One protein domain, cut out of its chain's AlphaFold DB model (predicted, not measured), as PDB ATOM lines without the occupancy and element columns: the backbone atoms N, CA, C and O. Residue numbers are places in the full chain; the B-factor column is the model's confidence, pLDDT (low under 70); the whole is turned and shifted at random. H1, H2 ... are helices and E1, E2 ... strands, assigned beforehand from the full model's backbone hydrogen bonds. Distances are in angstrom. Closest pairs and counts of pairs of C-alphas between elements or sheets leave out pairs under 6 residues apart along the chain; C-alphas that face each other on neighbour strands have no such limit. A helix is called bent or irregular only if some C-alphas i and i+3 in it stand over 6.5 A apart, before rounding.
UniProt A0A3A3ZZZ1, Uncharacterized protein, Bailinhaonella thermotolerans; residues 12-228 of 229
ATOM      1  N   GLN A  12      18.092 -40.674 -38.294       56.38
ATOM      2  CA  GLN A  12      17.978 -40.704 -39.748       56.38
ATOM      3  C   GLN A  12      17.919 -42.151 -40.231       56.38
ATOM      4  O   GLN A  12      18.825 -42.946 -39.988       56.38
ATOM      5  N   LEU A  13      16.846 -42.490 -40.936       54.53
ATOM      6  CA  LEU A  13      16.626 -43.821 -41.480       54.53
ATOM      7  C   LEU A  13      16.765 -43.768 -43.002       54.53
ATOM      8  O   LEU A  13      15.987 -43.062 -43.658       54.53
ATOM      9  N   PRO A  14      17.695 -44.532 -43.601       51.09
ATOM     10  CA  PRO A  14      17.712 -44.735 -45.039       51.09
ATOM     11  C   PRO A  14      16.576 -45.699 -45.400       51.09
ATOM     12  O   PRO A  14      16.779 -46.908 -45.509       51.09
ATOM     13  N   LEU A  15      15.351 -45.191 -45.543       55.56
ATOM     14  CA  LEU A  15      14.278 -45.985 -46.132       55.56
ATOM     15  C   LEU A  15      14.278 -45.763 -47.637       55.56
ATOM     16  O   LEU A  15      14.341 -44.637 -48.117       55.56
ATOM     17  N   GLN A  16      14.135 -46.846 -48.385       54.94
ATOM     18  CA  GLN A  16      13.655 -46.766 -49.754       54.94
ATOM     19  C   GLN A  16      12.156 -47.019 -49.705       54.94
ATOM     20  O   GLN A  16      11.714 -48.145 -49.457       54.94
ATOM     21  N   LEU A  17      11.369 -45.959 -49.876       56.06
ATOM     22  CA  LEU A  17       9.934 -46.099 -50.071       56.06
ATOM     23  C   LEU A  17       9.659 -46.304 -51.562       56.06
ATOM     24  O   LEU A  17      10.354 -45.718 -52.395       56.06
ATOM     25  N   PRO A  18       8.662 -47.127 -51.933       53.88
ATOM     26  CA  PRO A  18       8.221 -47.182 -53.318       53.88
ATOM     27  C   PRO A  18       7.829 -45.770 -53.754       53.88
ATOM     28  O   PRO A  18       7.120 -45.084 -53.014       53.88
ATOM     29  N   ALA A  19       8.307 -45.344 -54.930       53.66
ATOM     30  CA  ALA A  19       8.059 -44.008 -55.462       53.66
ATOM     31  C   ALA A  19       6.558 -43.693 -55.392       53.66
ATOM     32  O   ALA A  19       5.737 -44.287 -56.094       53.66
ATOM     33  N   GLY A  20       6.197 -42.811 -54.465       55.75
ATOM     34  CA  GLY A  20       4.813 -42.456 -54.213       55.75
ATOM     35  C   GLY A  20       4.326 -41.381 -55.184       55.75
ATOM     36  O   GLY A  20       5.128 -40.625 -55.743       55.75
ATOM     37  N   PRO A  21       3.001 -41.237 -55.355       48.78
ATOM     38  CA  PRO A  21       2.441 -40.065 -56.012       48.78
ATOM     39  C   PRO A  21       2.819 -38.812 -55.205       48.78
ATOM     40  O   PRO A  21       2.342 -38.616 -54.088       48.78
ATOM     41  N   GLY A  22       3.702 -37.975 -55.755       55.53
ATOM     42  CA  GLY A  22       4.219 -36.776 -55.080       55.53
ATOM     43  C   GLY A  22       5.662 -36.405 -55.425       55.53
ATOM     44  O   GLY A  22       6.040 -35.256 -55.214       55.53
ATOM     45  N   GLY A  23       6.439 -37.334 -55.997       65.31
ATOM     46  CA  GLY A  23       7.839 -37.089 -56.361       65.31
ATOM     47  C   GLY A  23       8.756 -36.876 -55.140       65.31
ATOM     48  O   GLY A  23       8.310 -37.023 -54.001       65.31
ATOM     49  N   PRO A  24      10.033 -36.511 -55.350       68.50
ATOM     50  CA  PRO A  24      11.011 -36.337 -54.265       68.50
ATOM     51  C   PRO A  24      10.687 -35.162 -53.322       68.50
ATOM     52  O   PRO A  24      11.222 -35.077 -52.224       68.50
ATOM     53  N   HIS A  25       9.780 -34.275 -53.731       83.19
ATOM     54  CA  HIS A  25       9.425 -33.035 -53.035       83.19
ATOM     55  C   HIS A  25       8.252 -33.175 -52.050       83.19
ATOM     56  O   HIS A  25       7.776 -32.183 -51.497       83.19
ATOM     57  N   LEU A  26       7.742 -34.390 -51.844       90.81
ATOM     58  CA  LEU A  26       6.730 -34.675 -50.832       90.81
ATOM     59  C   LEU A  26       7.390 -34.813 -49.454       90.81
ATOM     60  O   LEU A  26       8.330 -35.584 -49.309       90.81
ATOM     61  N   LEU A  27       6.848 -34.142 -48.439       93.88
ATOM     62  CA  LEU A  27       7.186 -34.344 -47.030       93.88
ATOM     63  C   LEU A  27       5.901 -34.676 -46.274       93.88
ATOM     64  O   LEU A  27       4.980 -33.868 -46.260       93.88
ATOM     65  N   ALA A  28       5.815 -35.846 -45.652       92.88
ATOM     66  CA  ALA A  28       4.702 -36.222 -44.790       92.88
ATOM     67  C   ALA A  28       5.164 -36.300 -43.337       92.88
ATOM     68  O   ALA A  28       6.222 -36.862 -43.064       92.88
ATOM     69  N   THR A  29       4.382 -35.751 -42.414       95.69
ATOM     70  CA  THR A  29       4.745 -35.673 -40.995       95.69
ATOM     71  C   THR A  29       3.587 -36.115 -40.113       95.69
ATOM     72  O   THR A  29       2.435 -35.997 -40.527       95.69
ATOM     73  N   ASP A  30       3.901 -36.628 -38.927       94.06
ATOM     74  CA  ASP A  30       2.922 -37.024 -37.908       94.06
ATOM     75  C   ASP A  30       3.546 -36.913 -36.510       94.06
ATOM     76  O   ASP A  30       4.763 -37.085 -36.332       94.06
ATOM     77  N   GLY A  31       2.702 -36.638 -35.521       92.56
ATOM     78  CA  GLY A  31       3.031 -36.591 -34.110       92.56
ATOM     79  C   GLY A  31       2.128 -37.512 -33.294       92.56
ATOM     80  O   GLY A  31       0.918 -37.594 -33.468       92.56
ATOM     81  N   SER A  32       2.713 -38.180 -32.306       89.38
ATOM     82  CA  SER A  32       1.995 -39.046 -31.380       89.38
ATOM     83  C   SER A  32       2.353 -38.690 -29.948       89.38
ATOM     84  O   SER A  32       3.529 -38.625 -29.603       89.38
ATOM     85  N   SER A  33       1.362 -38.531 -29.073       89.31
ATOM     86  CA  SER A  33       1.607 -38.325 -27.643       89.31
ATOM     87  C   SER A  33       0.904 -39.353 -26.763       89.31
ATOM     88  O   SER A  33      -0.051 -40.017 -27.175       89.31
ATOM     89  N   GLY A  34       1.422 -39.579 -25.557       85.38
ATOM     90  CA  GLY A  34       0.822 -40.482 -24.576       85.38
ATOM     91  C   GLY A  34       1.526 -40.434 -23.221       85.38
ATOM     92  O   GLY A  34       2.690 -40.040 -23.166       85.38
ATOM     93  N   PRO A  35       0.835 -40.804 -22.130       85.56
ATOM     94  CA  PRO A  35       1.436 -40.822 -20.802       85.56
ATOM     95  C   PRO A  35       2.469 -41.949 -20.665       85.56
ATOM     96  O   PRO A  35       2.308 -43.009 -21.275       85.56
ATOM     97  N   ASP A  36       3.492 -41.730 -19.839       81.75
ATOM     98  CA  ASP A  36       4.389 -42.777 -19.339       81.75
ATOM     99  C   ASP A  36       4.051 -43.176 -17.891       81.75
ATOM    100  O   ASP A  36       3.197 -42.566 -17.240       81.75
ATOM    101  N   ALA A  37       4.711 -44.219 -17.379       77.38
ATOM    102  CA  ALA A  37       4.505 -44.705 -16.011       77.38
ATOM    103  C   ALA A  37       4.952 -43.700 -14.929       77.38
ATOM    104  O   ALA A  37       4.539 -43.808 -13.778       77.38
ATOM    105  N   CYS A  38       5.780 -42.721 -15.297       77.19
ATOM    106  CA  CYS A  38       6.360 -41.726 -14.400       77.19
ATOM    107  C   CYS A  38       5.546 -40.421 -14.351       77.19
ATOM    108  O   CYS A  38       5.975 -39.458 -13.717       77.19
ATOM    109  N   GLY A  39       4.386 -40.358 -15.014       81.00
ATOM    110  CA  GLY A  39       3.555 -39.155 -15.041       81.00
ATOM    111  C   GLY A  39       4.083 -38.056 -15.969       81.00
ATOM    112  O   GLY A  39       3.705 -36.895 -15.814       81.00
ATOM    113  N   HIS A  40       4.926 -38.394 -16.945       85.69
ATOM    114  CA  HIS A  40       5.270 -37.527 -18.069       85.69
ATOM    115  C   HIS A  40       4.376 -37.830 -19.272       85.69
ATOM    116  O   HIS A  40       3.699 -38.855 -19.350       85.69
ATOM    117  N   THR A  41       4.368 -36.923 -20.245       88.12
ATOM    118  CA  THR A  41       3.876 -37.211 -21.592       88.12
ATOM    119  C   THR A  41       5.055 -37.402 -22.525       88.12
ATOM    120  O   THR A  41       5.903 -36.522 -22.656       88.12
ATOM    121  N   ILE A  42       5.079 -38.544 -23.197       88.31
ATOM    122  CA  ILE A  42       6.040 -38.844 -24.247       88.31
ATOM    123  C   ILE A  42       5.432 -38.430 -25.574       88.31
ATOM    124  O   ILE A  42       4.297 -38.791 -25.893       88.31
ATOM    125  N   CYS A  43       6.211 -37.683 -26.339       90.75
ATOM    126  CA  CYS A  43       5.870 -37.141 -27.640       90.75
ATOM    127  C   CYS A  43       6.791 -37.781 -28.679       90.75
ATOM    128  O   CYS A  43       7.962 -37.427 -28.750       90.75
ATOM    129  N   GLY A  44       6.283 -38.728 -29.462       90.50
ATOM    130  CA  GLY A  44       6.975 -39.273 -30.628       90.50
ATOM    131  C   GLY A  44       6.624 -38.486 -31.880       90.50
ATOM    132  O   GLY A  44       5.478 -38.087 -32.057       90.50
ATOM    133  N   TYR A  45       7.591 -38.274 -32.755       93.44
ATOM    134  CA  TYR A  45       7.421 -37.534 -33.998       93.44
ATOM    135  C   TYR A  45       8.090 -38.291 -35.140       93.44
ATOM    136  O   TYR A  45       9.058 -39.028 -34.926       93.44
ATOM    137  N   ALA A  46       7.593 -38.107 -36.360       91.88
ATOM    138  CA  ALA A  46       8.268 -38.619 -37.541       91.88
ATOM    139  C   ALA A  46       7.974 -37.790 -38.785       91.88
ATOM    140  O   ALA A  46       6.868 -37.287 -38.977       91.88
ATOM    141  N   ALA A  47       8.963 -37.714 -39.667       92.88
ATOM    142  CA  ALA A  47       8.823 -37.134 -40.985       92.88
ATOM    143  C   ALA A  47       9.403 -38.062 -42.050       92.88
ATOM    144  O   ALA A  47      10.425 -38.715 -41.845       92.88
ATOM    145  N   VAL A  48       8.715 -38.131 -43.183       89.31
ATOM    146  CA  VAL A  48       8.981 -39.063 -44.276       89.31
ATOM    147  C   VAL A  48       8.938 -38.300 -45.592       89.31
ATOM    148  O   VAL A  48       7.917 -37.705 -45.942       89.31
ATOM    149  N   LEU A  49      10.039 -38.336 -46.332       88.56
ATOM    150  CA  LEU A  49      10.156 -37.753 -47.660       88.56
ATOM    151  C   LEU A  49       9.641 -38.711 -48.739       88.56
ATOM    152  O   LEU A  49       9.628 -39.932 -48.576       88.56
ATOM    153  N   GLY A  50       9.226 -38.153 -49.877       82.62
ATOM    154  CA  GLY A  50       8.748 -38.916 -51.032       82.62
ATOM    155  C   GLY A  50       9.821 -39.787 -51.690       82.62
ATOM    156  O   GLY A  50       9.476 -40.764 -52.351       82.62
ATOM    157  N   ASP A  51      11.102 -39.462 -51.480       80.06
ATOM    158  CA  ASP A  51      12.263 -40.275 -51.878       80.06
ATOM    159  C   ASP A  51      12.563 -41.432 -50.900       80.06
ATOM    160  O   ASP A  51      13.401 -42.289 -51.173       80.06
ATOM    161  N   GLY A  52      11.845 -41.473 -49.776       75.88
ATOM    162  CA  GLY A  52      11.935 -42.487 -48.742       75.88
ATOM    163  C   GLY A  52      12.802 -42.129 -47.545       75.88
ATOM    164  O   GLY A  52      12.667 -42.775 -46.510       75.88
ATOM    165  N   ARG A  53      13.620 -41.074 -47.589       84.62
ATOM    166  CA  ARG A  53      14.350 -40.646 -46.386       84.62
ATOM    167  C   ARG A  53      13.366 -40.344 -45.258       84.62
ATOM    168  O   ARG A  53      12.337 -39.706 -45.475       84.62
ATOM    169  N   ALA A  54      13.678 -40.791 -44.048       85.50
ATOM    170  CA  ALA A  54      12.853 -40.493 -42.888       85.50
ATOM    171  C   ALA A  54      13.678 -40.146 -41.661       85.50
ATOM    172  O   ALA A  54      14.840 -40.524 -41.523       85.50
ATOM    173  N   ILE A  55      13.014 -39.441 -40.762       88.12
ATOM    174  CA  ILE A  55      13.500 -39.067 -39.448       88.12
ATOM    175  C   ILE A  55      12.406 -39.394 -38.443       88.12
ATOM    176  O   ILE A  55      11.231 -39.120 -38.689       88.12
ATOM    177  N   ALA A  56      12.777 -40.006 -37.329       88.44
ATOM    178  CA  ALA A  56      11.863 -40.265 -36.228       88.44
ATOM    179  C   ALA A  56      12.589 -40.055 -34.902       88.44
ATOM    180  O   ALA A  56      13.799 -40.255 -34.807       88.44
ATOM    181  N   GLY A  57      11.843 -39.656 -33.883       88.56
ATOM    182  CA  GLY A  57      12.382 -39.464 -32.547       88.56
ATOM    183  C   GLY A  57      11.275 -39.288 -31.525       88.56
ATOM    184  O   GLY A  57      10.088 -39.294 -31.859       88.56
ATOM    185  N   ALA A  58      11.663 -39.146 -30.266       90.06
ATOM    186  CA  ALA A  58      10.737 -38.870 -29.185       90.06
ATOM    187  C   ALA A  58      11.373 -37.943 -28.153       90.06
ATOM    188  O   ALA A  58      12.590 -37.853 -28.056       90.06
ATOM    189  N   PHE A  59      10.537 -37.241 -27.400       87.88
ATOM    190  CA  PHE A  59      10.955 -36.408 -26.278       87.88
ATOM    191  C   PHE A  59       9.919 -36.478 -25.156       87.88
ATOM    192  O   PHE A  59       8.742 -36.781 -25.382       87.88
ATOM    193  N   ARG A  60      10.361 -36.193 -23.930       87.19
ATOM    194  CA  ARG A  60       9.508 -36.166 -22.738       87.19
ATOM    195  C   ARG A  60       9.088 -34.744 -22.426       87.19
ATOM    196  O   ARG A  60       9.866 -33.809 -22.574       87.19
ATOM    197  N   ARG A  61       7.861 -34.587 -21.945       82.38
ATOM    198  CA  ARG A  61       7.372 -33.342 -21.353       82.38
ATOM    199  C   ARG A  61       6.665 -33.635 -20.038       82.38
ATOM    200  O   ARG A  61       6.068 -34.705 -19.907       82.38
ATOM    201  N   PRO A  62       6.656 -32.692 -19.084       81.50
ATOM    202  CA  PRO A  62       5.773 -32.787 -17.927       81.50
ATOM    203  C   PRO A  62       4.340 -33.063 -18.393       81.50
ATOM    204  O   PRO A  62       3.899 -32.452 -19.374       81.50
ATOM    205  N   ALA A  63       3.618 -33.978 -17.731       74.06
ATOM    206  CA  ALA A  63       2.231 -34.242 -18.104       74.06
ATOM    207  C   ALA A  63       1.452 -32.923 -18.099       74.06
ATOM    208  O   ALA A  63       1.472 -32.179 -17.108       74.06
ATOM    209  N   PRO A  64       0.802 -32.571 -19.215       65.25
ATOM    210  CA  PRO A  64       0.170 -31.283 -19.295       65.25
ATOM    211  C   PRO A  64      -1.064 -31.292 -18.394       65.25
ATOM    212  O   PRO A  64      -1.804 -32.272 -18.327       65.25
ATOM    213  N   ARG A  65      -1.372 -30.149 -17.773       59.53
ATOM    214  CA  ARG A  65      -2.687 -29.950 -17.134       59.53
ATOM    215  C   ARG A  65      -3.844 -30.061 -18.146       59.53
ATOM    216  O   ARG A  65      -4.990 -30.190 -17.733       59.53
ATOM    217  N   ARG A  66      -3.551 -29.978 -19.456       57.62
ATOM    218  CA  ARG A  66      -4.492 -30.146 -20.576       57.62
ATOM    219  C   ARG A  66      -3.899 -31.052 -21.672       57.62
ATOM    220  O   ARG A  66      -2.864 -30.686 -22.224       57.62
ATOM    221  N   PRO A  67      -4.545 -32.170 -22.045       57.16
ATOM    222  CA  PRO A  67      -3.990 -33.163 -22.979       57.16
ATOM    223  C   PRO A  67      -3.583 -32.602 -24.355       57.16
ATOM    224  O   PRO A  67      -2.619 -33.067 -24.963       57.16
ATOM    225  N   GLU A  68      -4.301 -31.573 -24.809       60.06
ATOM    226  CA  GLU A  68      -4.295 -31.028 -26.173       60.06
ATOM    227  C   GLU A  68      -2.920 -30.519 -26.644       60.06
ATOM    228  O   GLU A  68      -2.578 -30.662 -27.812       60.06
ATOM    229  N   GLY A  69      -2.083 -29.976 -25.752       60.94
ATOM    230  CA  GLY A  69      -0.820 -29.341 -26.159       60.94
ATOM    231  C   GLY A  69       0.319 -30.310 -26.493       60.94
ATOM    232  O   GLY A  69       1.286 -29.921 -27.150       60.94
ATOM    233  N   SER A  70       0.244 -31.560 -26.036       68.56
ATOM    234  CA  SER A  70       1.340 -32.526 -26.192       68.56
ATOM    235  C   SER A  70       1.467 -33.033 -27.630       68.56
ATOM    236  O   SER A  70       2.554 -32.982 -28.204       68.56
ATOM    237  N   SER A  71       0.340 -33.423 -28.234       84.06
ATOM    238  CA  SER A  71       0.288 -33.898 -29.619       84.06
ATOM    239  C   SER A  71       0.740 -32.802 -30.577       84.06
ATOM    240  O   SER A  71       1.596 -33.037 -31.417       84.06
ATOM    241  N   SER A  72       0.284 -31.562 -30.376       90.75
ATOM    242  CA  SER A  72       0.659 -30.437 -31.240       90.75
ATOM    243  C   SER A  72       2.161 -30.156 -31.279       90.75
ATOM    244  O   SER A  72       2.680 -29.751 -32.312       90.75
ATOM    245  N   ASN A  73       2.885 -30.362 -30.176       91.00
ATOM    246  CA  ASN A  73       4.337 -30.168 -30.185       91.00
ATOM    247  C   ASN A  73       5.079 -31.334 -30.836       91.00
ATOM    248  O   ASN A  73       6.099 -31.099 -31.474       91.00
ATOM    249  N   ALA A  74       4.564 -32.560 -30.718       92.50
ATOM    250  CA  ALA A  74       5.082 -33.694 -31.478       92.50
ATOM    251  C   ALA A  74       4.941 -33.446 -32.991       92.50
ATOM    252  O   ALA A  74       5.894 -33.621 -33.744       92.50
ATOM    253  N   GLU A  75       3.784 -32.934 -33.411       94.69
ATOM    254  CA  GLU A  75       3.505 -32.553 -34.798       94.69
ATOM    255  C   GLU A  75       4.449 -31.447 -35.301       94.69
ATOM    256  O   GLU A  75       5.059 -31.567 -36.361       94.69
ATOM    257  N   LEU A  76       4.642 -30.375 -34.521       95.44
ATOM    258  CA  LEU A  76       5.574 -29.304 -34.895       95.44
ATOM    259  C   LEU A  76       7.032 -29.780 -34.930       95.44
ATOM    260  O   LEU A  76       7.782 -29.353 -35.806       95.44
ATOM    261  N   ALA A  77       7.434 -30.679 -34.026       94.00
ATOM    262  CA  ALA A  77       8.754 -31.300 -34.067       94.00
ATOM    263  C   ALA A  77       8.935 -32.122 -35.353       94.00
ATOM    264  O   ALA A  77       9.966 -31.997 -36.014       94.00
ATOM    265  N   ALA A  78       7.917 -32.888 -35.758       95.44
ATOM    266  CA  ALA A  78       7.928 -33.635 -37.012       95.44
ATOM    267  C   ALA A  78       8.149 -32.711 -38.221       95.44
ATOM    268  O   ALA A  78       9.031 -32.965 -39.041       95.44
ATOM    269  N   VAL A  79       7.411 -31.598 -38.297       96.88
ATOM    270  CA  VAL A  79       7.575 -30.598 -39.366       96.88
ATOM    271  C   VAL A  79       8.970 -29.990 -39.352       96.88
ATOM    272  O   VAL A  79       9.639 -29.978 -40.383       96.88
ATOM    273  N   ARG A  80       9.428 -29.521 -38.189       95.12
ATOM    274  CA  ARG A  80      10.742 -28.899 -38.016       95.12
ATOM    275  C   ARG A  80      11.864 -29.816 -38.491       95.12
ATOM    276  O   ARG A  80      12.644 -29.447 -39.364       95.12
ATOM    277  N   HIS A  81      11.921 -31.030 -37.954       93.19
ATOM    278  CA  HIS A  81      12.970 -31.985 -38.294       93.19
ATOM    279  C   HIS A  81      12.853 -32.490 -39.737       93.19
ATOM    280  O   HIS A  81      13.873 -32.685 -40.392       93.19
ATOM    281  N   GLY A  82      11.636 -32.633 -40.265       94.06
ATOM    282  CA  GLY A  82      11.405 -32.984 -41.664       94.06
ATOM    283  C   GLY A  82      11.910 -31.925 -42.645       94.06
ATOM    284  O   GLY A  82      12.571 -32.261 -43.625       94.06
ATOM    285  N   LEU A  83      11.651 -30.642 -42.373       94.88
ATOM    286  CA  LEU A  83      12.108 -29.537 -43.225       94.88
ATOM    287  C   LEU A  83      13.634 -29.367 -43.207       94.88
ATOM    288  O   LEU A  83      14.199 -28.974 -44.226       94.88
ATOM    289  N   ARG A  84      14.319 -29.730 -42.110       93.62
ATOM    290  CA  ARG A  84      15.794 -29.765 -42.045       93.62
ATOM    291  C   ARG A  84      16.418 -30.765 -43.041       93.62
ATOM    292  O   ARG A  84      17.583 -30.606 -43.384       93.62
ATOM    293  N   LEU A  85      15.669 -31.762 -43.533       88.94
ATOM    294  CA  LEU A  85      16.149 -32.730 -44.537       88.94
ATOM    295  C   LEU A  85      16.110 -32.201 -45.983       88.94
ATOM    296  O   LEU A  85      16.597 -32.877 -46.899       88.94
ATOM    297  N   ILE A  86      15.484 -31.040 -46.199       90.75
ATOM    298  CA  ILE A  86      15.269 -30.447 -47.517       90.75
ATOM    299  C   ILE A  86      16.107 -29.179 -47.635       90.75
ATOM    300  O   ILE A  86      15.841 -28.168 -46.985       90.75
ATOM    301  N   GLU A  87      17.106 -29.227 -48.508       88.75
ATOM    302  CA  GLU A  87      17.997 -28.094 -48.750       88.75
ATOM    303  C   GLU A  87      17.382 -27.078 -49.718       88.75
ATOM    304  O   GLU A  87      17.482 -25.872 -49.499       88.75
ATOM    305  N   THR A  88      16.744 -27.555 -50.794       87.88
ATOM    306  CA  THR A  88      16.244 -26.713 -51.889       87.88
ATOM    307  C   THR A  88      14.968 -27.268 -52.528       87.88
ATOM    308  O   THR A  88      14.621 -28.442 -52.379       87.88
ATOM    309  N   GLY A  89      14.282 -26.406 -53.284       87.69
ATOM    310  CA  GLY A  89      13.145 -26.771 -54.125       87.69
ATOM    311  C   GLY A  89      11.770 -26.561 -53.479       87.69
ATOM    312  O   GLY A  89      11.661 -26.156 -52.318       87.69
ATOM    313  N   PRO A  90      10.695 -26.791 -54.253       91.62
ATOM    314  CA  PRO A  90       9.342 -26.768 -53.721       91.62
ATOM    315  C   PRO A  90       9.127 -27.942 -52.765       91.62
ATOM    316  O   PRO A  90       9.716 -29.009 -52.933       91.62
ATOM    317  N   VAL A  91       8.255 -27.757 -51.775       95.00
ATOM    318  CA  VAL A  91       7.907 -28.791 -50.795       95.00
ATOM    319  C   VAL A  91       6.403 -28.922 -50.728       95.00
ATOM    320  O   VAL A  91       5.696 -27.967 -50.416       95.00
ATOM    321  N   ARG A  92       5.890 -30.125 -50.961       95.12
ATOM    322  CA  ARG A  92       4.507 -30.460 -50.637       95.12
ATOM    323  C   ARG A  92       4.478 -31.070 -49.240       95.12
ATOM    324  O   ARG A  92       4.769 -32.250 -49.087       95.12
ATOM    325  N   LEU A  93       4.121 -30.273 -48.238       96.00
ATOM    326  CA  LEU A  93       4.022 -30.715 -46.849       96.00
ATOM    327  C   LEU A  93       2.634 -31.303 -46.569       96.00
ATOM    328  O   LEU A  93       1.619 -30.638 -46.776       96.00
ATOM    329  N   MET A  94       2.585 -32.546 -46.102       94.44
ATOM    330  CA  MET A  94       1.378 -33.283 -45.746       94.44
ATOM    331  C   MET A  94       1.288 -33.512 -44.239       94.44
ATOM    332  O   MET A  94       2.170 -34.129 -43.653       94.44
ATOM    333  N   LEU A  95       0.176 -33.061 -43.661       93.50
ATOM    334  CA  LEU A  95      -0.166 -33.134 -42.235       93.50
ATOM    335  C   LEU A  95      -1.564 -33.738 -42.090       93.50
ATOM    336  O   LEU A  95      -2.416 -33.473 -42.940       93.50
ATOM    337  N   ASP A  96      -1.854 -34.508 -41.052       88.19
ATOM    338  CA  ASP A  96      -3.180 -35.107 -40.844       88.19
ATOM    339  C   ASP A  96      -4.059 -34.321 -39.845       88.19
ATOM    340  O   ASP A  96      -5.281 -34.216 -40.053       88.19
ATOM    341  N   GLU A  97      -3.443 -33.673 -38.853       88.38
ATOM    342  CA  GLU A  97      -4.105 -32.840 -37.845       88.38
ATOM    343  C   GLU A  97      -4.514 -31.456 -38.388       88.38
ATOM    344  O   GLU A  97      -3.698 -30.673 -38.884       88.38
ATOM    345  N   ALA A  98      -5.807 -31.126 -38.294       89.75
ATOM    346  CA  ALA A  98      -6.384 -29.944 -38.945       89.75
ATOM    347  C   ALA A  98      -5.867 -28.630 -38.348       89.75
ATOM    348  O   ALA A  98      -5.583 -27.682 -39.086       89.75
ATOM    349  N   ASP A  99      -5.722 -28.588 -37.026       90.25
ATOM    350  CA  ASP A  99      -5.227 -27.407 -36.322       90.25
ATOM    351  C   ASP A  99      -3.765 -27.132 -36.681       90.25
ATOM    352  O   ASP A  99      -3.381 -25.988 -36.935       90.25
ATOM    353  N   ILE A 100      -2.957 -28.189 -36.799       93.94
ATOM    354  CA  ILE A 100      -1.556 -28.073 -37.207       93.94
ATOM    355  C   ILE A 100      -1.447 -27.645 -38.667       93.94
ATOM    356  O   ILE A 100      -0.626 -26.783 -38.973       93.94
ATOM    357  N   VAL A 101      -2.312 -28.142 -39.560       94.50
ATOM    358  CA  VAL A 101      -2.389 -27.644 -40.945       94.50
ATOM    359  C   VAL A 101      -2.573 -26.127 -40.968       94.50
ATOM    360  O   VAL A 101      -1.893 -25.447 -41.735       94.50
ATOM    361  N   GLN A 102      -3.473 -25.580 -40.148       95.31
ATOM    362  CA  GLN A 102      -3.709 -24.135 -40.097       95.31
ATOM    363  C   GLN A 102      -2.512 -23.370 -39.524       95.31
ATOM    364  O   GLN A 102      -2.107 -22.361 -40.099       95.31
ATOM    365  N   ILE A 103      -1.924 -23.865 -38.430       95.56
ATOM    366  CA  ILE A 103      -0.749 -23.255 -37.792       95.56
ATOM    367  C   ILE A 103       0.426 -23.208 -38.769       95.56
ATOM    368  O   ILE A 103       0.995 -22.145 -39.003       95.56
ATOM    369  N   VAL A 104       0.756 -24.340 -39.390       97.12
ATOM    370  CA  VAL A 104       1.889 -24.432 -40.313       97.12
ATOM    371  C   VAL A 104       1.639 -23.593 -41.563       97.12
ATOM    372  O   VAL A 104       2.546 -22.892 -41.998       97.12
ATOM    373  N   ARG A 105       0.410 -23.578 -42.106       97.31
ATOM    374  CA  ARG A 105       0.043 -22.677 -43.216       97.31
ATOM    375  C   ARG A 105       0.317 -21.219 -42.893       97.31
ATOM    376  O   ARG A 105       0.833 -20.524 -43.761       97.31
ATOM    377  N   ALA A 106      -0.027 -20.781 -41.685       96.19
ATOM    378  CA  ALA A 106       0.238 -19.422 -41.232       96.19
ATOM    379  C   ALA A 106       1.742 -19.165 -41.053       96.19
ATOM    380  O   ALA A 106       2.222 -18.114 -41.460       96.19
ATOM    381  N   CYS A 107       2.496 -20.124 -40.504       96.25
ATOM    382  CA  CYS A 107       3.945 -19.999 -40.320       96.25
ATOM    383  C   CYS A 107       4.716 -19.884 -41.637       96.25
ATOM    384  O   CYS A 107       5.675 -19.123 -41.701       96.25
ATOM    385  N   VAL A 108       4.326 -20.618 -42.681       96.56
ATOM    386  CA  VAL A 108       5.076 -20.623 -43.950       96.56
ATOM    387  C   VAL A 108       4.728 -19.457 -44.881       96.56
ATOM    388  O   VAL A 108       5.285 -19.381 -45.973       96.56
ATOM    389  N   GLN A 109       3.821 -18.553 -44.486       95.19
ATOM    390  CA  GLN A 109       3.582 -17.327 -45.254       95.19
ATOM    391  C   GLN A 109       4.792 -16.376 -45.166       95.19
ATOM    392  O   GLN A 109       5.443 -16.327 -44.119       95.19
ATOM    393  N   PRO A 110       5.091 -15.593 -46.221       90.50
ATOM    394  CA  PRO A 110       6.232 -14.671 -46.230       90.50
ATOM    395  C   PRO A 110       6.207 -13.610 -45.120       90.50
ATOM    396  O   PRO A 110       7.261 -13.184 -44.655       90.50
ATOM    397  N   ASP A 111       5.015 -13.188 -44.703       91.69
ATOM    398  CA  ASP A 111       4.751 -12.150 -43.703       91.69
ATOM    399  C   ASP A 111       4.436 -12.722 -42.310       91.69
ATOM    400  O   ASP A 111       3.895 -12.025 -41.447       91.69
ATOM    401  N   SER A 112       4.750 -13.999 -42.077       94.50
ATOM    402  CA  SER A 112       4.433 -14.654 -40.815       94.50
ATOM    403  C   SER A 112       5.187 -14.036 -39.629       94.50
ATOM    404  O   SER A 112       6.388 -13.771 -39.677       94.50
ATOM    405  N   ASP A 113       4.465 -13.838 -38.523       95.50
ATOM    406  CA  ASP A 113       5.024 -13.470 -37.219       95.50
ATOM    407  C   ASP A 113       4.899 -14.688 -36.278       95.50
ATOM    408  O   ASP A 113       3.847 -14.884 -35.646       95.50
ATOM    409  N   PRO A 114       5.933 -15.552 -36.198       93.31
ATOM    410  CA  PRO A 114       5.898 -16.749 -35.360       93.31
ATOM    411  C   PRO A 114       5.767 -16.416 -33.868       93.31
ATOM    412  O   PRO A 114       5.163 -17.188 -33.121       93.31
ATOM    413  N   ASP A 115       6.236 -15.246 -33.426       94.25
ATOM    414  CA  ASP A 115       6.102 -14.821 -32.033       94.25
ATOM    415  C   ASP A 115       4.659 -14.420 -31.710       94.25
ATOM    416  O   ASP A 115       4.153 -14.719 -30.625       94.25
ATOM    417  N   ARG A 116       3.949 -13.786 -32.650       94.38
ATOM    418  CA  ARG A 116       2.508 -13.521 -32.515       94.38
ATOM    419  C   ARG A 116       1.696 -14.809 -32.478       94.38
ATOM    420  O   ARG A 116       0.787 -14.912 -31.651       94.38
ATOM    421  N   LEU A 117       2.025 -15.780 -33.331       91.69
ATOM    422  CA  LEU A 117       1.399 -17.105 -33.308       91.69
ATOM    423  C   LEU A 117       1.661 -17.819 -31.976       91.69
ATOM    424  O   LEU A 117       0.730 -18.337 -31.363       91.69
ATOM    425  N   HIS A 118       2.891 -17.774 -31.462       92.25
ATOM    426  CA  HIS A 118       3.207 -18.338 -30.153       92.25
ATOM    427  C   HIS A 118       2.439 -17.639 -29.019       92.25
ATOM    428  O   HIS A 118       1.880 -18.303 -28.146       92.25
ATOM    429  N   ARG A 119       2.323 -16.302 -29.036       92.50
ATOM    430  CA  ARG A 119       1.551 -15.557 -28.022       92.50
ATOM    431  C   ARG A 119       0.080 -15.982 -27.970       92.50
ATOM    432  O   ARG A 119      -0.475 -16.029 -26.870       92.50
ATOM    433  N   SER A 120      -0.535 -16.300 -29.114       89.69
ATOM    434  CA  SER A 120      -1.919 -16.801 -29.183       89.69
ATOM    435  C   SER A 120      -2.038 -18.301 -28.883       89.69
ATOM    436  O   SER A 120      -3.104 -18.772 -28.490       89.69
ATOM    437  N   ARG A 121      -0.937 -19.055 -28.998       88.81
ATOM    438  CA  ARG A 121      -0.857 -20.503 -28.767       88.81
ATOM    439  C   ARG A 121       0.324 -20.852 -27.852       88.81
ATOM    440  O   ARG A 121       1.202 -21.625 -28.218       88.81
ATOM    441  N   ARG A 122       0.322 -20.320 -26.621       86.88
ATOM    442  CA  ARG A 122       1.463 -20.401 -25.675       86.88
ATOM    443  C   ARG A 122       1.940 -21.815 -25.319       86.88
ATOM    444  O   ARG A 122       3.002 -21.970 -24.734       86.88
ATOM    445  N   HIS A 123       1.146 -22.839 -25.619       85.06
ATOM    446  CA  HIS A 123       1.517 -24.235 -25.402       85.06
ATOM    447  C   HIS A 123       2.419 -24.804 -26.511       85.06
ATOM    448  O   HIS A 123       2.993 -25.872 -26.312       85.06
ATOM    449  N   LEU A 124       2.534 -24.137 -27.663       88.88
ATOM    450  CA  LEU A 124       3.389 -24.544 -28.782       88.88
ATOM    451  C   LEU A 124       4.823 -24.046 -28.586       88.88
ATOM    452  O   LEU A 124       5.025 -22.956 -28.054       88.88
ATOM    453  N   SER A 125       5.810 -24.800 -29.062       89.75
ATOM    454  CA  SER A 125       7.215 -24.387 -29.056       89.75
ATOM    455  C   SER A 125       7.433 -23.154 -29.943       89.75
ATOM    456  O   SER A 125       7.224 -23.203 -31.155       89.75
ATOM    457  N   ALA A 126       7.862 -22.041 -29.337       92.12
ATOM    458  CA  ALA A 126       8.210 -20.818 -30.063       92.12
ATOM    459  C   ALA A 126       9.372 -21.051 -31.042       92.12
ATOM    460  O   ALA A 126       9.355 -20.542 -32.158       92.12
ATOM    461  N   GLU A 127      10.354 -21.852 -30.630       93.12
ATOM    462  CA  GLU A 127      11.505 -22.242 -31.445       93.12
ATOM    463  C   GLU A 127      11.066 -22.998 -32.700       93.12
ATOM    464  O   GLU A 127      11.422 -22.601 -33.808       93.12
ATOM    465  N   ALA A 128      10.200 -24.007 -32.552       93.19
ATOM    466  CA  ALA A 128       9.689 -24.753 -33.697       93.19
ATOM    467  C   ALA A 128       8.924 -23.849 -34.676       93.19
ATOM    468  O   ALA A 128       9.115 -23.953 -35.884       93.19
ATOM    469  N   LEU A 129       8.094 -22.925 -34.174       96.06
ATOM    470  CA  LEU A 129       7.358 -21.983 -35.026       96.06
ATOM    471  C   LEU A 129       8.297 -21.056 -35.812       96.06
ATOM    472  O   LEU A 129       8.047 -20.805 -36.991       96.06
ATOM    473  N   ARG A 130       9.370 -20.566 -35.178       96.69
ATOM    474  CA  ARG A 130      10.387 -19.731 -35.835       96.69
ATOM    475  C   ARG A 130      11.123 -20.508 -36.916       96.69
ATOM    476  O   ARG A 130      11.149 -20.061 -38.053       96.69
ATOM    477  N   GLU A 131      11.625 -21.701 -36.609       96.19
ATOM    478  CA  GLU A 131      12.330 -22.522 -37.600       96.19
ATOM    479  C   GLU A 131      11.447 -22.880 -38.803       96.19
ATOM    480  O   GLU A 131      11.886 -22.802 -39.949       96.19
ATOM    481  N   ILE A 132      10.178 -23.230 -38.568       97.00
ATOM    482  CA  ILE A 132       9.229 -23.521 -39.651       97.00
ATOM    483  C   ILE A 132       9.006 -22.278 -40.523       97.00
ATOM    484  O   ILE A 132       8.984 -22.396 -41.750       97.00
ATOM    485  N   ALA A 133       8.880 -21.093 -39.919       96.94
ATOM    486  CA  ALA A 133       8.775 -19.838 -40.662       96.94
ATOM    487  C   ALA A 133      10.048 -19.544 -41.476       96.94
ATOM    488  O   ALA A 133       9.964 -19.177 -42.649       96.94
ATOM    489  N   ASP A 134      11.228 -19.776 -40.903       96.12
ATOM    490  CA  ASP A 134      12.521 -19.612 -41.575       96.12
ATOM    491  C   ASP A 134      12.668 -20.557 -42.777       96.12
ATOM    492  O   ASP A 134      13.201 -20.176 -43.822       96.12
ATOM    493  N   HIS A 135      12.172 -21.790 -42.661       95.88
ATOM    494  CA  HIS A 135      12.071 -22.714 -43.787       95.88
ATOM    495  C   HIS A 135      11.057 -22.236 -44.832       95.88
ATOM    496  O   HIS A 135      11.373 -22.279 -46.017       95.88
ATOM    497  N   GLY A 136       9.891 -21.727 -44.425       94.50
ATOM    498  CA  GLY A 136       8.881 -21.175 -45.336       94.50
ATOM    499  C   GLY A 136       9.372 -19.987 -46.167       94.50
ATOM    500  O   GLY A 136       8.967 -19.832 -47.313       94.50
ATOM    501  N   ARG A 137      10.311 -19.189 -45.641       94.25
ATOM    502  CA  ARG A 137      10.950 -18.100 -46.402       94.25
ATOM    503  C   ARG A 137      11.952 -18.587 -47.451       94.25
ATOM    504  O   ARG A 137      12.210 -17.872 -48.416       94.25
ATOM    505  N   ARG A 138      12.537 -19.773 -47.265       93.88
ATOM    506  CA  ARG A 138      13.567 -20.341 -48.157       93.88
ATOM    507  C   ARG A 138      13.007 -21.350 -49.157       93.88
ATOM    508  O   ARG A 138      13.527 -21.475 -50.260       93.88
ATOM    509  N   LEU A 139      11.975 -22.082 -48.759       93.19
ATOM    510  CA  LEU A 139      11.378 -23.181 -49.506       93.19
ATOM    511  C   LEU A 139       9.978 -22.777 -49.972       93.19
ATOM    512  O   LEU A 139       9.208 -22.188 -49.219       93.19
ATOM    513  N   GLN A 140       9.601 -23.145 -51.196       93.25
ATOM    514  CA  GLN A 140       8.226 -22.953 -51.668       93.25
ATOM    515  C   GLN A 140       7.330 -24.057 -51.084       93.25
ATOM    516  O   GLN A 140       7.119 -25.097 -51.711       93.25
ATOM    517  N   ILE A 141       6.847 -23.862 -49.851       96.00
ATOM    518  CA  ILE A 141       6.074 -24.873 -49.114       96.00
ATOM    519  C   ILE A 141       4.576 -24.759 -49.428       96.00
ATOM    520  O   ILE A 141       3.917 -23.781 -49.087       96.00
ATOM    521  N   THR A 142       4.002 -25.814 -50.005       95.75
ATOM    522  CA  THR A 142       2.554 -26.002 -50.159       95.75
ATOM    523  C   THR A 142       2.039 -26.993 -49.122       95.75
ATOM    524  O   THR A 142       2.384 -28.175 -49.157       95.75
ATOM    525  N   VAL A 143       1.171 -26.533 -48.221       95.94
ATOM    526  CA  VAL A 143       0.634 -27.355 -47.128       95.94
ATOM    527  C   VAL A 143      -0.704 -27.995 -47.512       95.94
ATOM    528  O   VAL A 143      -1.700 -27.305 -47.767       95.94
ATOM    529  N   ALA A 144      -0.756 -29.323 -47.476       92.06
ATOM    530  CA  ALA A 144      -1.931 -30.138 -47.756       92.06
ATOM    531  C   ALA A 144      -2.322 -31.004 -46.552       92.06
ATOM    532  O   ALA A 144      -1.475 -31.468 -45.793       92.06
ATOM    533  N   ARG A 145      -3.625 -31.273 -46.412       89.50
ATOM    534  CA  ARG A 145      -4.133 -32.196 -45.395       89.50
ATOM    535  C   ARG A 145      -4.151 -33.631 -45.926       89.50
ATOM    536  O   ARG A 145      -4.752 -33.896 -46.971       89.50
ATOM    537  N   ALA A 146      -3.538 -34.562 -45.207       83.44
ATOM    538  CA  ALA A 146      -3.674 -35.987 -45.461       83.44
ATOM    539  C   ALA A 146      -5.116 -36.423 -45.165       83.44
ATOM    540  O   ALA A 146      -5.706 -36.073 -44.144       83.44
ATOM    541  N   HIS A 147      -5.722 -37.154 -46.098       70.31
ATOM    542  CA  HIS A 147      -7.106 -37.597 -45.955       70.31
ATOM    543  C   HIS A 147      -7.117 -38.972 -45.275       70.31
ATOM    544  O   HIS A 147      -6.403 -39.881 -45.703       70.31
ATOM    545  N   GLY A 148      -7.940 -39.127 -44.230       58.12
ATOM    546  CA  GLY A 148      -8.160 -40.418 -43.565       58.12
ATOM    547  C   GLY A 148      -7.936 -40.487 -42.049       58.12
ATOM    548  O   GLY A 148      -8.050 -41.581 -41.525       58.12
ATOM    549  N   GLY A 149      -7.680 -39.385 -41.333       48.56
ATOM    550  CA  GLY A 149      -7.224 -39.392 -39.925       48.56
ATOM    551  C   GLY A 149      -8.272 -39.278 -38.801       48.56
ATOM    552  O   GLY A 149      -7.956 -38.776 -37.731       48.56
ATOM    553  N   ALA A 150      -9.533 -39.696 -38.972       47.88
ATOM    554  CA  ALA A 150     -10.475 -39.671 -37.839       47.88
ATOM    555  C   ALA A 150     -10.159 -40.807 -36.842       47.88
ATOM    556  O   ALA A 150     -10.372 -41.961 -37.211       47.88
ATOM    557  N   HIS A 151      -9.650 -40.467 -35.640       45.53
ATOM    558  CA  HIS A 151      -9.387 -41.216 -34.376       45.53
ATOM    559  C   HIS A 151      -8.998 -42.719 -34.381       45.53
ATOM    560  O   HIS A 151      -8.709 -43.278 -33.329       45.53
ATOM    561  N   ASN A 152      -8.967 -43.408 -35.518       48.78
ATOM    562  CA  ASN A 152      -8.675 -44.837 -35.664       48.78
ATOM    563  C   ASN A 152      -8.385 -45.264 -37.114       48.78
ATOM    564  O   ASN A 152      -8.132 -46.448 -37.361       48.78
ATOM    565  N   ARG A 153      -8.463 -44.345 -38.080       61.25
ATOM    566  CA  ARG A 153      -8.207 -44.629 -39.491       61.25
ATOM    567  C   ARG A 153      -6.803 -44.150 -39.848       61.25
ATOM    568  O   ARG A 153      -6.409 -43.046 -39.498       61.25
ATOM    569  N   LEU A 154      -6.042 -45.031 -40.495       67.38
ATOM    570  CA  LEU A 154      -4.709 -44.705 -40.987       67.38
ATOM    571  C   LEU A 154      -4.823 -43.764 -42.194       67.38
ATOM    572  O   LEU A 154      -5.747 -43.944 -42.999       67.38
ATOM    573  N   PRO A 155      -3.863 -42.843 -42.388       74.19
ATOM    574  CA  PRO A 155      -3.794 -42.049 -43.605       74.19
ATOM    575  C   PRO A 155      -3.801 -42.930 -44.861       74.19
ATOM    576  O   PRO A 155      -3.186 -44.007 -44.913       74.19
ATOM    577  N   VAL A 156      -4.512 -42.481 -45.898       75.62
ATOM    578  CA  VAL A 156      -4.586 -43.217 -47.168       75.62
ATOM    579  C   VAL A 156      -3.243 -43.155 -47.897       75.62
ATOM    580  O   VAL A 156      -2.812 -44.159 -48.462       75.62
ATOM    581  N   GLN A 157      -2.556 -42.011 -47.838       78.62
ATOM    582  CA  GLN A 157      -1.270 -41.809 -48.499       78.62
ATOM    583  C   GLN A 157      -0.147 -42.605 -47.803       78.62
ATOM    584  O   GLN A 157       0.013 -42.467 -46.588       78.62
ATOM    585  N   PRO A 158       0.668 -43.389 -48.543       79.62
ATOM    586  CA  PRO A 158       1.720 -44.227 -47.961       79.62
ATOM    587  C   PRO A 158       2.726 -43.471 -47.085       79.62
ATOM    588  O   PRO A 158       3.013 -43.922 -45.983       79.62
ATOM    589  N   ALA A 159       3.210 -42.305 -47.528       83.56
ATOM    590  CA  ALA A 159       4.171 -41.505 -46.763       83.56
ATOM    591  C   ALA A 159       3.577 -40.995 -45.437       83.56
ATOM    592  O   ALA A 159       4.209 -41.119 -44.394       83.56
ATOM    593  N   ALA A 160       2.329 -40.511 -45.450       85.94
ATOM    594  CA  ALA A 160       1.628 -40.089 -44.234       85.94
ATOM    595  C   ALA A 160       1.353 -41.273 -43.296       85.94
ATOM    596  O   ALA A 160       1.511 -41.165 -42.086       85.94
ATOM    597  N   ARG A 161       1.011 -42.444 -43.845       83.31
ATOM    598  CA  ARG A 161       0.852 -43.664 -43.046       83.31
ATOM    599  C   ARG A 161       2.169 -44.114 -42.416       83.31
ATOM    600  O   ARG A 161       2.161 -44.574 -41.275       83.31
ATOM    601  N   ALA A 162       3.276 -44.002 -43.148       83.12
ATOM    602  CA  ALA A 162       4.610 -44.296 -42.646       83.12
ATOM    603  C   ALA A 162       5.003 -43.339 -41.522       83.12
ATOM    604  O   ALA A 162       5.387 -43.825 -40.461       83.12
ATOM    605  N   ALA A 163       4.812 -42.029 -41.706       88.75
ATOM    606  CA  ALA A 163       5.027 -41.034 -40.657       88.75
ATOM    607  C   ALA A 163       4.214 -41.381 -39.399       88.75
ATOM    608  O   ALA A 163       4.794 -41.536 -38.330       88.75
ATOM    609  N   HIS A 164       2.919 -41.674 -39.552       86.69
ATOM    610  CA  HIS A 164       2.053 -42.079 -38.444       86.69
ATOM    611  C   HIS A 164       2.553 -43.305 -37.676       86.69
ATOM    612  O   HIS A 164       2.630 -43.328 -36.444       86.69
ATOM    613  N   CYS A 165       2.919 -44.361 -38.404       83.12
ATOM    614  CA  CYS A 165       3.426 -45.577 -37.778       83.12
ATOM    615  C   CYS A 165       4.762 -45.326 -37.069       83.12
ATOM    616  O   CYS A 165       4.964 -45.839 -35.972       83.12
ATOM    617  N   LEU A 166       5.657 -44.540 -37.669       85.69
ATOM    618  CA  LEU A 166       6.959 -44.205 -37.099       85.69
ATOM    619  C   LEU A 166       6.828 -43.330 -35.846       85.69
ATOM    620  O   LEU A 166       7.453 -43.653 -34.840       85.69
ATOM    621  N   ALA A 167       5.980 -42.299 -35.856       88.06
ATOM    622  CA  ALA A 167       5.756 -41.423 -34.706       88.06
ATOM    623  C   ALA A 167       5.171 -42.197 -33.513       88.06
ATOM    624  O   ALA A 167       5.667 -42.099 -32.386       88.06
ATOM    625  N   TRP A 168       4.165 -43.048 -33.763       86.62
ATOM    626  CA  TRP A 168       3.598 -43.928 -32.735       86.62
ATOM    627  C   TRP A 168       4.640 -44.883 -32.144       86.62
ATOM    628  O   TRP A 168       4.653 -45.111 -30.931       86.62
ATOM    629  N   MET A 169       5.503 -45.444 -32.993       82.88
ATOM    630  CA  MET A 169       6.564 -46.361 -32.583       82.88
ATOM    631  C   MET A 169       7.647 -45.656 -31.779       82.88
ATOM    632  O   MET A 169       7.982 -46.151 -30.713       82.88
ATOM    633  N   ALA A 170       8.135 -44.500 -32.231       84.94
ATOM    634  CA  ALA A 170       9.144 -43.716 -31.521       84.94
ATOM    635  C   ALA A 170       8.669 -43.350 -30.108       84.94
ATOM    636  O   ALA A 170       9.381 -43.575 -29.132       84.94
ATOM    637  N   ARG A 171       7.407 -42.915 -29.977       88.25
ATOM    638  CA  ARG A 171       6.773 -42.682 -28.672       88.25
ATOM    639  C   ARG A 171       6.795 -43.932 -27.785       88.25
ATOM    640  O   ARG A 171       7.048 -43.843 -26.591       88.25
ATOM    641  N   ARG A 172       6.456 -45.098 -28.344       83.69
ATOM    642  CA  ARG A 172       6.406 -46.361 -27.589       83.69
ATOM    643  C   ARG A 172       7.806 -46.847 -27.207       83.69
ATOM    644  O   ARG A 172       7.965 -47.293 -26.084       83.69
ATOM    645  N   ALA A 173       8.792 -46.705 -28.090       81.94
ATOM    646  CA  ALA A 173      10.208 -46.973 -27.825       81.94
ATOM    647  C   ALA A 173      10.677 -46.263 -26.561       81.94
ATOM    648  O   ALA A 173      11.144 -46.891 -25.621       81.94
ATOM    649  N   GLU A 174      10.463 -44.949 -26.545       85.50
ATOM    650  CA  GLU A 174      10.880 -44.061 -25.469       85.50
ATOM    651  C   GLU A 174      10.163 -44.401 -24.159       85.50
ATOM    652  O   GLU A 174      10.761 -44.363 -23.087       85.50
ATOM    653  N   ALA A 175       8.885 -44.789 -24.239       83.12
ATOM    654  CA  ALA A 175       8.108 -45.199 -23.072       83.12
ATOM    655  C   ALA A 175       8.633 -46.472 -22.412       83.12
ATOM    656  O   ALA A 175       8.553 -46.589 -21.194       83.12
ATOM    657  N   GLU A 176       9.152 -47.405 -23.208       80.69
ATOM    658  CA  GLU A 176       9.648 -48.695 -22.726       80.69
ATOM    659  C   GLU A 176      11.186 -48.745 -22.616       80.69
ATOM    660  O   GLU A 176      11.722 -49.782 -22.245       80.69
ATOM    661  N   GLY A 177      11.911 -47.672 -22.967       81.56
ATOM    662  CA  GLY A 177      13.382 -47.655 -22.965       81.56
ATOM    663  C   GLY A 177      14.025 -48.582 -24.008       81.56
ATOM    664  O   GLY A 177      15.091 -49.137 -23.767       81.56
ATOM    665  N   VAL A 178      13.367 -48.785 -25.152       78.06
ATOM    666  CA  VAL A 178      13.778 -49.748 -26.189       78.06
ATOM    667  C   VAL A 178      14.417 -49.027 -27.374       78.06
ATOM    668  O   VAL A 178      13.789 -48.145 -27.964       78.06
ATOM    669  N   ASP A 179      15.600 -49.468 -27.813       74.19
ATOM    670  CA  ASP A 179      16.162 -49.019 -29.093       74.19
ATOM    671  C   ASP A 179      15.405 -49.651 -30.277       74.19
ATOM    672  O   ASP A 179      15.452 -50.860 -30.522       74.19
ATOM    673  N   LEU A 180      14.680 -48.821 -31.031       70.06
ATOM    674  CA  LEU A 180      13.950 -49.245 -32.229       70.06
ATOM    675  C   LEU A 180      14.729 -49.052 -33.529       70.06
ATOM    676  O   LEU A 180      14.222 -49.453 -34.585       70.06
ATOM    677  N   THR A 181      15.936 -48.485 -33.480       70.38
ATOM    678  CA  THR A 181      16.748 -48.169 -34.661       70.38
ATOM    679  C   THR A 181      16.811 -49.308 -35.681       70.38
ATOM    680  O   THR A 181      16.511 -49.063 -36.855       70.38
ATOM    681  N   PRO A 182      17.056 -50.574 -35.281       65.69
ATOM    682  CA  PRO A 182      17.164 -51.681 -36.234       65.69
ATOM    683  C   PRO A 182      15.866 -52.010 -36.993       65.69
ATOM    684  O   PRO A 182      15.911 -52.690 -38.014       65.69
ATOM    685  N   MET A 183      14.695 -51.578 -36.507       66.94
ATOM    686  CA  MET A 183      13.386 -52.036 -37.001       66.94
ATOM    687  C   MET A 183      12.503 -50.950 -37.604       66.94
ATOM    688  O   MET A 183      11.487 -51.263 -38.233       66.94
ATOM    689  N   LEU A 184      12.880 -49.680 -37.479       68.25
ATOM    690  CA  LEU A 184      12.102 -48.592 -38.066       68.25
ATOM    691  C   LEU A 184      12.063 -48.681 -39.600       68.25
ATOM    692  O   LEU A 184      11.043 -48.337 -40.201       68.25
ATOM    693  N   ALA A 185      13.092 -49.264 -40.228       67.94
ATOM    694  CA  ALA A 185      13.082 -49.548 -41.662       67.94
ATOM    695  C   ALA A 185      12.018 -50.569 -42.087       67.94
ATOM    696  O   ALA A 185      11.314 -50.377 -43.082       67.94
ATOM    697  N   ASP A 186      11.838 -51.632 -41.307       67.56
ATOM    698  CA  ASP A 186      10.797 -52.634 -41.551       67.56
ATOM    699  C   ASP A 186       9.397 -52.067 -41.336       67.56
ATOM    700  O   ASP A 186       8.467 -52.391 -42.077       67.56
ATOM    701  N   ILE A 187       9.247 -51.202 -40.336       67.06
ATOM    702  CA  ILE A 187       7.977 -50.568 -39.990       67.06
ATOM    703  C   ILE A 187       7.554 -49.584 -41.069       67.06
ATOM    704  O   ILE A 187       6.400 -49.617 -41.492       67.06
ATOM    705  N   ALA A 188       8.471 -48.750 -41.555       67.88
ATOM    706  CA  ALA A 188       8.146 -47.819 -42.619       67.88
ATOM    707  C   ALA A 188       7.817 -48.547 -43.930       67.88
ATOM    708  O   ALA A 188       6.816 -48.226 -44.571       67.88
ATOM    709  N   ARG A 189       8.568 -49.605 -44.279       66.50
ATOM    710  CA  ARG A 189       8.226 -50.480 -45.415       66.50
ATOM    711  C   ARG A 189       6.831 -51.086 -45.251       66.50
ATOM    712  O   ARG A 189       6.000 -50.955 -46.149       66.50
ATOM    713  N   ALA A 190       6.534 -51.669 -44.090       66.12
ATOM    714  CA  ALA A 190       5.219 -52.229 -43.773       66.12
ATOM    715  C   ALA A 190       4.094 -51.186 -43.831       66.12
ATOM    716  O   ALA A 190       2.983 -51.501 -44.254       66.12
ATOM    717  N   ALA A 191       4.373 -49.943 -43.444       66.31
ATOM    718  CA  ALA A 191       3.411 -48.853 -43.489       66.31
ATOM    719  C   ALA A 191       3.098 -48.373 -44.911       66.31
ATOM    720  O   ALA A 191       2.048 -47.773 -45.129       66.31
ATOM    721  N   THR A 192       3.943 -48.686 -45.893       64.44
ATOM    722  CA  THR A 192       3.647 -48.402 -47.305       64.44
ATOM    723  C   THR A 192       2.880 -49.510 -48.028       64.44
ATOM    724  O   THR A 192       2.386 -49.267 -49.127       64.44
ATOM    725  N   SER A 193       2.704 -50.692 -47.418       57.34
ATOM    726  CA  SER A 193       1.915 -51.789 -47.998       57.34
ATOM    727  C   SER A 193       0.457 -51.822 -47.486       57.34
ATOM    728  O   SER A 193       0.042 -51.016 -46.651       57.34
ATOM    729  N   THR A 194      -0.376 -52.676 -48.089       57.72
ATOM    730  CA  THR A 194      -1.855 -52.724 -48.032       57.72
ATOM    731  C   THR A 194      -2.490 -52.937 -46.633       57.72
ATOM    732  O   THR A 194      -1.832 -52.938 -45.598       57.72
ATOM    733  N   SER A 195      -3.826 -53.067 -46.594       46.94
ATOM    734  CA  SER A 195      -4.812 -52.883 -45.499       46.94
ATOM    735  C   SER A 195      -4.664 -53.658 -44.164       46.94
ATOM    736  O   SER A 195      -5.628 -53.751 -43.404       46.94
ATOM    737  N   ARG A 196      -3.479 -54.152 -43.787       55.00
ATOM    738  CA  ARG A 196      -3.212 -54.801 -42.479       55.00
ATOM    739  C   ARG A 196      -2.058 -54.176 -41.680       55.00
ATOM    740  O   ARG A 196      -1.576 -54.777 -40.720       55.00
ATOM    741  N   VAL A 197      -1.665 -52.948 -42.022       60.22
ATOM    742  CA  VAL A 197      -0.538 -52.215 -41.413       60.22
ATOM    743  C   VAL A 197      -0.586 -52.192 -39.882       60.22
ATOM    744  O   VAL A 197       0.400 -52.537 -39.239       60.22
ATOM    745  N   ARG A 198      -1.735 -51.871 -39.268       59.34
ATOM    746  CA  ARG A 198      -1.847 -51.757 -37.798       59.34
ATOM    747  C   ARG A 198      -1.501 -53.064 -37.075       59.34
ATOM    748  O   ARG A 198      -0.834 -53.033 -36.043       59.34
ATOM    749  N   THR A 199      -1.952 -54.203 -37.600       59.31
ATOM    750  CA  THR A 199      -1.672 -55.525 -37.018       59.31
ATOM    751  C   THR A 199      -0.206 -55.889 -37.199       59.31
ATOM    752  O   THR A 199       0.434 -56.293 -36.233       59.31
ATOM    753  N   LEU A 200       0.347 -55.672 -38.398       62.75
ATOM    754  CA  LEU A 200       1.745 -55.974 -38.699       62.75
ATOM    755  C   LEU A 200       2.709 -55.124 -37.862       62.75
ATOM    756  O   LEU A 200       3.626 -55.670 -37.259       62.75
ATOM    757  N   VAL A 201       2.468 -53.815 -37.745       63.00
ATOM    758  CA  VAL A 201       3.282 -52.904 -36.919       63.00
ATOM    759  C   VAL A 201       3.225 -53.313 -35.446       63.00
ATOM    760  O   VAL A 201       4.267 -53.449 -34.807       63.00
ATOM    761  N   ARG A 202       2.034 -53.625 -34.913       64.75
ATOM    762  CA  ARG A 202       1.890 -54.150 -33.541       64.75
ATOM    763  C   ARG A 202       2.632 -55.468 -33.335       64.75
ATOM    764  O   ARG A 202       3.234 -55.665 -32.286       64.75
ATOM    765  N   GLN A 203       2.570 -56.376 -34.304       63.97
ATOM    766  CA  GLN A 203       3.210 -57.687 -34.223       63.97
ATOM    767  C   GLN A 203       4.739 -57.567 -34.291       63.97
ATOM    768  O   GLN A 203       5.440 -58.202 -33.503       63.97
ATOM    769  N   ARG A 204       5.258 -56.689 -35.162       65.69
ATOM    770  CA  ARG A 204       6.686 -56.346 -35.236       65.69
ATOM    771  C   ARG A 204       7.171 -55.715 -33.937       65.69
ATOM    772  O   ARG A 204       8.162 -56.188 -33.398       65.69
ATOM    773  N   TYR A 205       6.430 -54.754 -33.386       63.16
ATOM    774  CA  TYR A 205       6.733 -54.158 -32.084       63.16
ATOM    775  C   TYR A 205       6.768 -55.190 -30.950       63.16
ATOM    776  O   TYR A 205       7.744 -55.263 -30.217       63.16
ATOM    777  N   ARG A 206       5.752 -56.057 -30.835       68.56
ATOM    778  CA  ARG A 206       5.749 -57.140 -29.830       68.56
ATOM    779  C   ARG A 206       6.946 -58.078 -29.977       68.56
ATOM    780  O   ARG A 206       7.491 -58.524 -28.980       68.56
ATOM    781  N   SER A 207       7.364 -58.346 -31.212       65.19
ATOM    782  CA  SER A 207       8.552 -59.162 -31.485       65.19
ATOM    783  C   SER A 207       9.859 -58.457 -31.101       65.19
ATOM    784  O   SER A 207      10.854 -59.140 -30.880       65.19
ATOM    785  N   VAL A 208       9.886 -57.116 -31.054       63.25
ATOM    786  CA  VAL A 208      11.001 -56.353 -30.462       63.25
ATOM    787  C   VAL A 208      10.976 -56.518 -28.964       63.25
ATOM    788  O   VAL A 208      11.972 -56.947 -28.412       63.25
ATOM    789  N   LEU A 209       9.843 -56.227 -28.320       65.00
ATOM    790  CA  LEU A 209       9.735 -56.308 -26.865       65.00
ATOM    791  C   LEU A 209      10.130 -57.692 -26.350       65.00
ATOM    792  O   LEU A 209      10.863 -57.791 -25.379       65.00
ATOM    793  N   ALA A 210       9.711 -58.756 -27.042       67.56
ATOM    794  CA  ALA A 210      10.116 -60.115 -26.706       67.56
ATOM    795  C   ALA A 210      11.633 -60.339 -26.848       67.56
ATOM    796  O   ALA A 210      12.232 -60.966 -25.984       67.56
ATOM    797  N   ARG A 211      12.261 -59.815 -27.911       64.62
ATOM    798  CA  ARG A 211      13.718 -59.903 -28.108       64.62
ATOM    799  C   ARG A 211      14.494 -59.038 -27.117       64.62
ATOM    800  O   ARG A 211      15.535 -59.472 -26.653       64.62
ATOM    801  N   HIS A 212      13.989 -57.859 -26.770       61.56
ATOM    802  CA  HIS A 212      14.607 -56.970 -25.790       61.56
ATOM    803  C   HIS A 212      14.514 -57.557 -24.383       61.56
ATOM    804  O   HIS A 212      15.531 -57.671 -23.728       61.56
ATOM    805  N   ALA A 213      13.354 -58.090 -23.981       61.56
ATOM    806  CA  ALA A 213      13.216 -58.809 -22.715       61.56
ATOM    807  C   ALA A 213      14.140 -60.039 -22.625       61.56
ATOM    808  O   ALA A 213      14.607 -60.387 -21.548       61.56
ATOM    809  N   GLN A 214      14.418 -60.701 -23.755       59.12
ATOM    810  CA  GLN A 214      15.418 -61.772 -23.820       59.12
ATOM    811  C   GLN A 214      16.854 -61.243 -23.711       59.12
ATOM    812  O   GLN A 214      17.687 -61.929 -23.130       59.12
ATOM    813  N   ILE A 215      17.146 -60.054 -24.246       48.06
ATOM    814  CA  ILE A 215      18.445 -59.384 -24.100       48.06
ATOM    815  C   ILE A 215      18.639 -58.912 -22.658       48.06
ATOM    816  O   ILE A 215      19.693 -59.185 -22.107       48.06
ATOM    817  N   ASP A 216      17.636 -58.303 -22.026       44.94
ATOM    818  CA  ASP A 216      17.688 -57.893 -20.617       44.94
ATOM    819  C   ASP A 216      17.879 -59.112 -19.709       44.94
ATOM    820  O   ASP A 216      18.792 -59.124 -18.898       44.94
ATOM    821  N   ALA A 217      17.122 -60.195 -19.925       51.94
ATOM    822  CA  ALA A 217      17.312 -61.444 -19.183       51.94
ATOM    823  C   ALA A 217      18.700 -62.071 -19.419       51.94
ATOM    824  O   ALA A 217      19.272 -62.675 -18.516       51.94
ATOM    825  N   TYR A 218      19.249 -61.941 -20.626       35.50
ATOM    826  CA  TYR A 218      20.587 -62.426 -20.958       35.50
ATOM    827  C   TYR A 218      21.692 -61.555 -20.343       35.50
ATOM    828  O   TYR A 218      22.688 -62.084 -19.860       35.50
ATOM    829  N   LEU A 219      21.511 -60.234 -20.315       34.53
ATOM    830  CA  LEU A 219      22.414 -59.299 -19.648       34.53
ATOM    831  C   LEU A 219      22.348 -59.462 -18.125       34.53
ATOM    832  O   LEU A 219      23.396 -59.493 -17.487       34.53
ATOM    833  N   ASP A 220      21.158 -59.665 -17.555       44.22
ATOM    834  CA  ASP A 220      20.959 -59.997 -16.142       44.22
ATOM    835  C   ASP A 220      21.632 -61.327 -15.786       44.22
ATOM    836  O   ASP A 220      22.289 -61.420 -14.751       44.22
ATOM    837  N   GLN A 221      21.539 -62.338 -16.659       39.41
ATOM    838  CA  GLN A 221      22.252 -63.606 -16.488       39.41
ATOM    839  C   GLN A 221      23.774 -63.406 -16.523       39.41
ATOM    840  O   GLN A 221      24.463 -63.907 -15.644       39.41
ATOM    841  N   ILE A 222      24.305 -62.628 -17.475       33.22
ATOM    842  CA  ILE A 222      25.744 -62.309 -17.539       33.22
ATOM    843  C   ILE A 222      26.202 -61.576 -16.271       33.22
ATOM    844  O   ILE A 222      27.267 -61.877 -15.733       33.22
ATOM    845  N   VAL A 223      25.408 -60.629 -15.766       34.88
ATOM    846  CA  VAL A 223      25.717 -59.895 -14.530       34.88
ATOM    847  C   VAL A 223      25.653 -60.816 -13.307       34.88
ATOM    848  O   VAL A 223      26.517 -60.711 -12.436       34.88
ATOM    849  N   GLN A 224      24.689 -61.739 -13.233       40.88
ATOM    850  CA  GLN A 224      24.611 -62.749 -12.170       40.88
ATOM    851  C   GLN A 224      25.802 -63.715 -12.205       40.88
ATOM    852  O   GLN A 224      26.419 -63.944 -11.166       40.88
ATOM    853  N   ASP A 225      26.176 -64.199 -13.390       38.22
ATOM    854  CA  ASP A 225      27.326 -65.088 -13.596       38.22
ATOM    855  C   ASP A 225      28.662 -64.394 -13.257       38.22
ATOM    856  O   ASP A 225      29.635 -65.043 -12.886       38.22
ATOM    857  N   TRP A 226      28.730 -63.061 -13.357       31.22
ATOM    858  CA  TRP A 226      29.903 -62.269 -12.958       31.22
ATOM    859  C   TRP A 226      29.940 -61.898 -11.472       31.22
ATOM    860  O   TRP A 226      31.014 -61.608 -10.946       31.22
ATOM    861  N   THR A 227      28.790 -61.864 -10.798       32.88
ATOM    862  CA  THR A 227      28.686 -61.452  -9.386       32.88
ATOM    863  C   THR A 227      28.649 -62.627  -8.410       32.88
ATOM    864  O   THR A 227      28.981 -62.430  -7.243       32.88
ATOM    865  N   ASN A 228      28.330 -63.838  -8.877       41.12
ATOM    866  CA  ASN A 228      28.408 -65.087  -8.116       41.12
ATOM    867  C   ASN A 228      29.298 -66.107  -8.858       41.12
ATOM    868  O   ASN A 228      28.766 -66.888  -9.646       41.12
TER     869      ASN A 228
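Overview. This is residues 12 to 228 of the 229 residues of an uncharacterized protein of Bailinhaonella thermotolerans (UniProt A0A3A3ZZZ1). A twisted five-stranded sheet curls round helix H1 on one face, while on its other face H5 packs over the three strands E3, E2 and E1; H4 packs on H1, and H2 and H3 each pack on or close to H4. H6 packs on H5 and H7 on H6, and residues 214 to 228, nearly all of them in H7, stick out as an arm. The printed part has 217 residues with seven named helices and five named strands, in the order E1 E2 E3 H1 E4 H2 H3 H4 E5 H5 H6 H7; the mixed sheet runs E3 E2 E1 E4 E5. The class is mixed, helices and strands, and the whole is compact, with a radius of gyration of the C-alphas of 18.2 A, though its spans are 68 by 40 by 32 A.

Arrangement. E1, residues 26 to 35, E2, residues 40 to 49, and E3, residues 54 to 62, form a meander, each strand the antiparallel neighbour of the one before; N 30 and O 46 are 3.0 A apart, N 45 and O 57 2.8 A, both within hydrogen-bond range. H1, residues 68 to 83, is on the sheet; its closest C-alphas to E1 are those of Glu 75 and Gly 31, 4.1 A. E4, residues 90 to 95, is parallel to E1, with N 29 and O 94 3.0 A apart. H2, residues 98 to 107, has a height over the sheet of 8.9 A. H3, residues 114 to 120, and H4, residues 126 to 138, form a helical hairpin, closest at the C-alphas of Pro 114 and Arg 130, 5.4 A. H4 touches residues 76 to 83 of H1, closest at the C-alphas of Ile 132 and Arg 80, 5.8 A. E5, residues 140 to 145, is parallel to E4, with N 93 and O 142 2.9 A apart; E4, H2 H3 H4, E5 is a strand-helix-strand unit, two parallel neighbour strands with helices between. H5, residues 158 to 176, lies over E3, E2 and E1 at a height over the sheet of 6.4 A, on the face opposite H2. With H6, residues 181 to 192, and H7, residues 197 to 227, it forms an up-and-down bundle, each helix running against the one before. H6 is irregular: C-alphas 182 and 185 are 7.1 A apart. Residues 187 to 191 of H6 touch residues 197 to 204 of H7 at a shallow tilt of 11 degrees, closest at the C-alphas of Ala 191 and Val 197, 5.6 A. Every O i to N i+4 pair is within hydrogen-bond range in H2, H3, H5 and H7; H1 has 11 of 12, H4 8 of 9, H6 6 of 8.

Along the chain. E1 begins at C-alpha 26 (6.730, -34.675, -50.832) and measures 31.1 A, E2 30.0 A, E3 27.1 A, H1 23.7 A and H5 26.8 A. H7 measures 44.3 A and ends at C-alpha 227 (28.686, -61.452, -9.386).

Size, cuts and confidence. The C-alphas farthest apart, of Asp 111 and Asn 228, are 68.0 A apart. The printed part has no cut; the link E5 to H5 is long, 12 residues. Mean pLDDT of the printed part is 77.9; residues 12 to 24, 64 to 70, 148 to 154 and 182 to 228 are under 70.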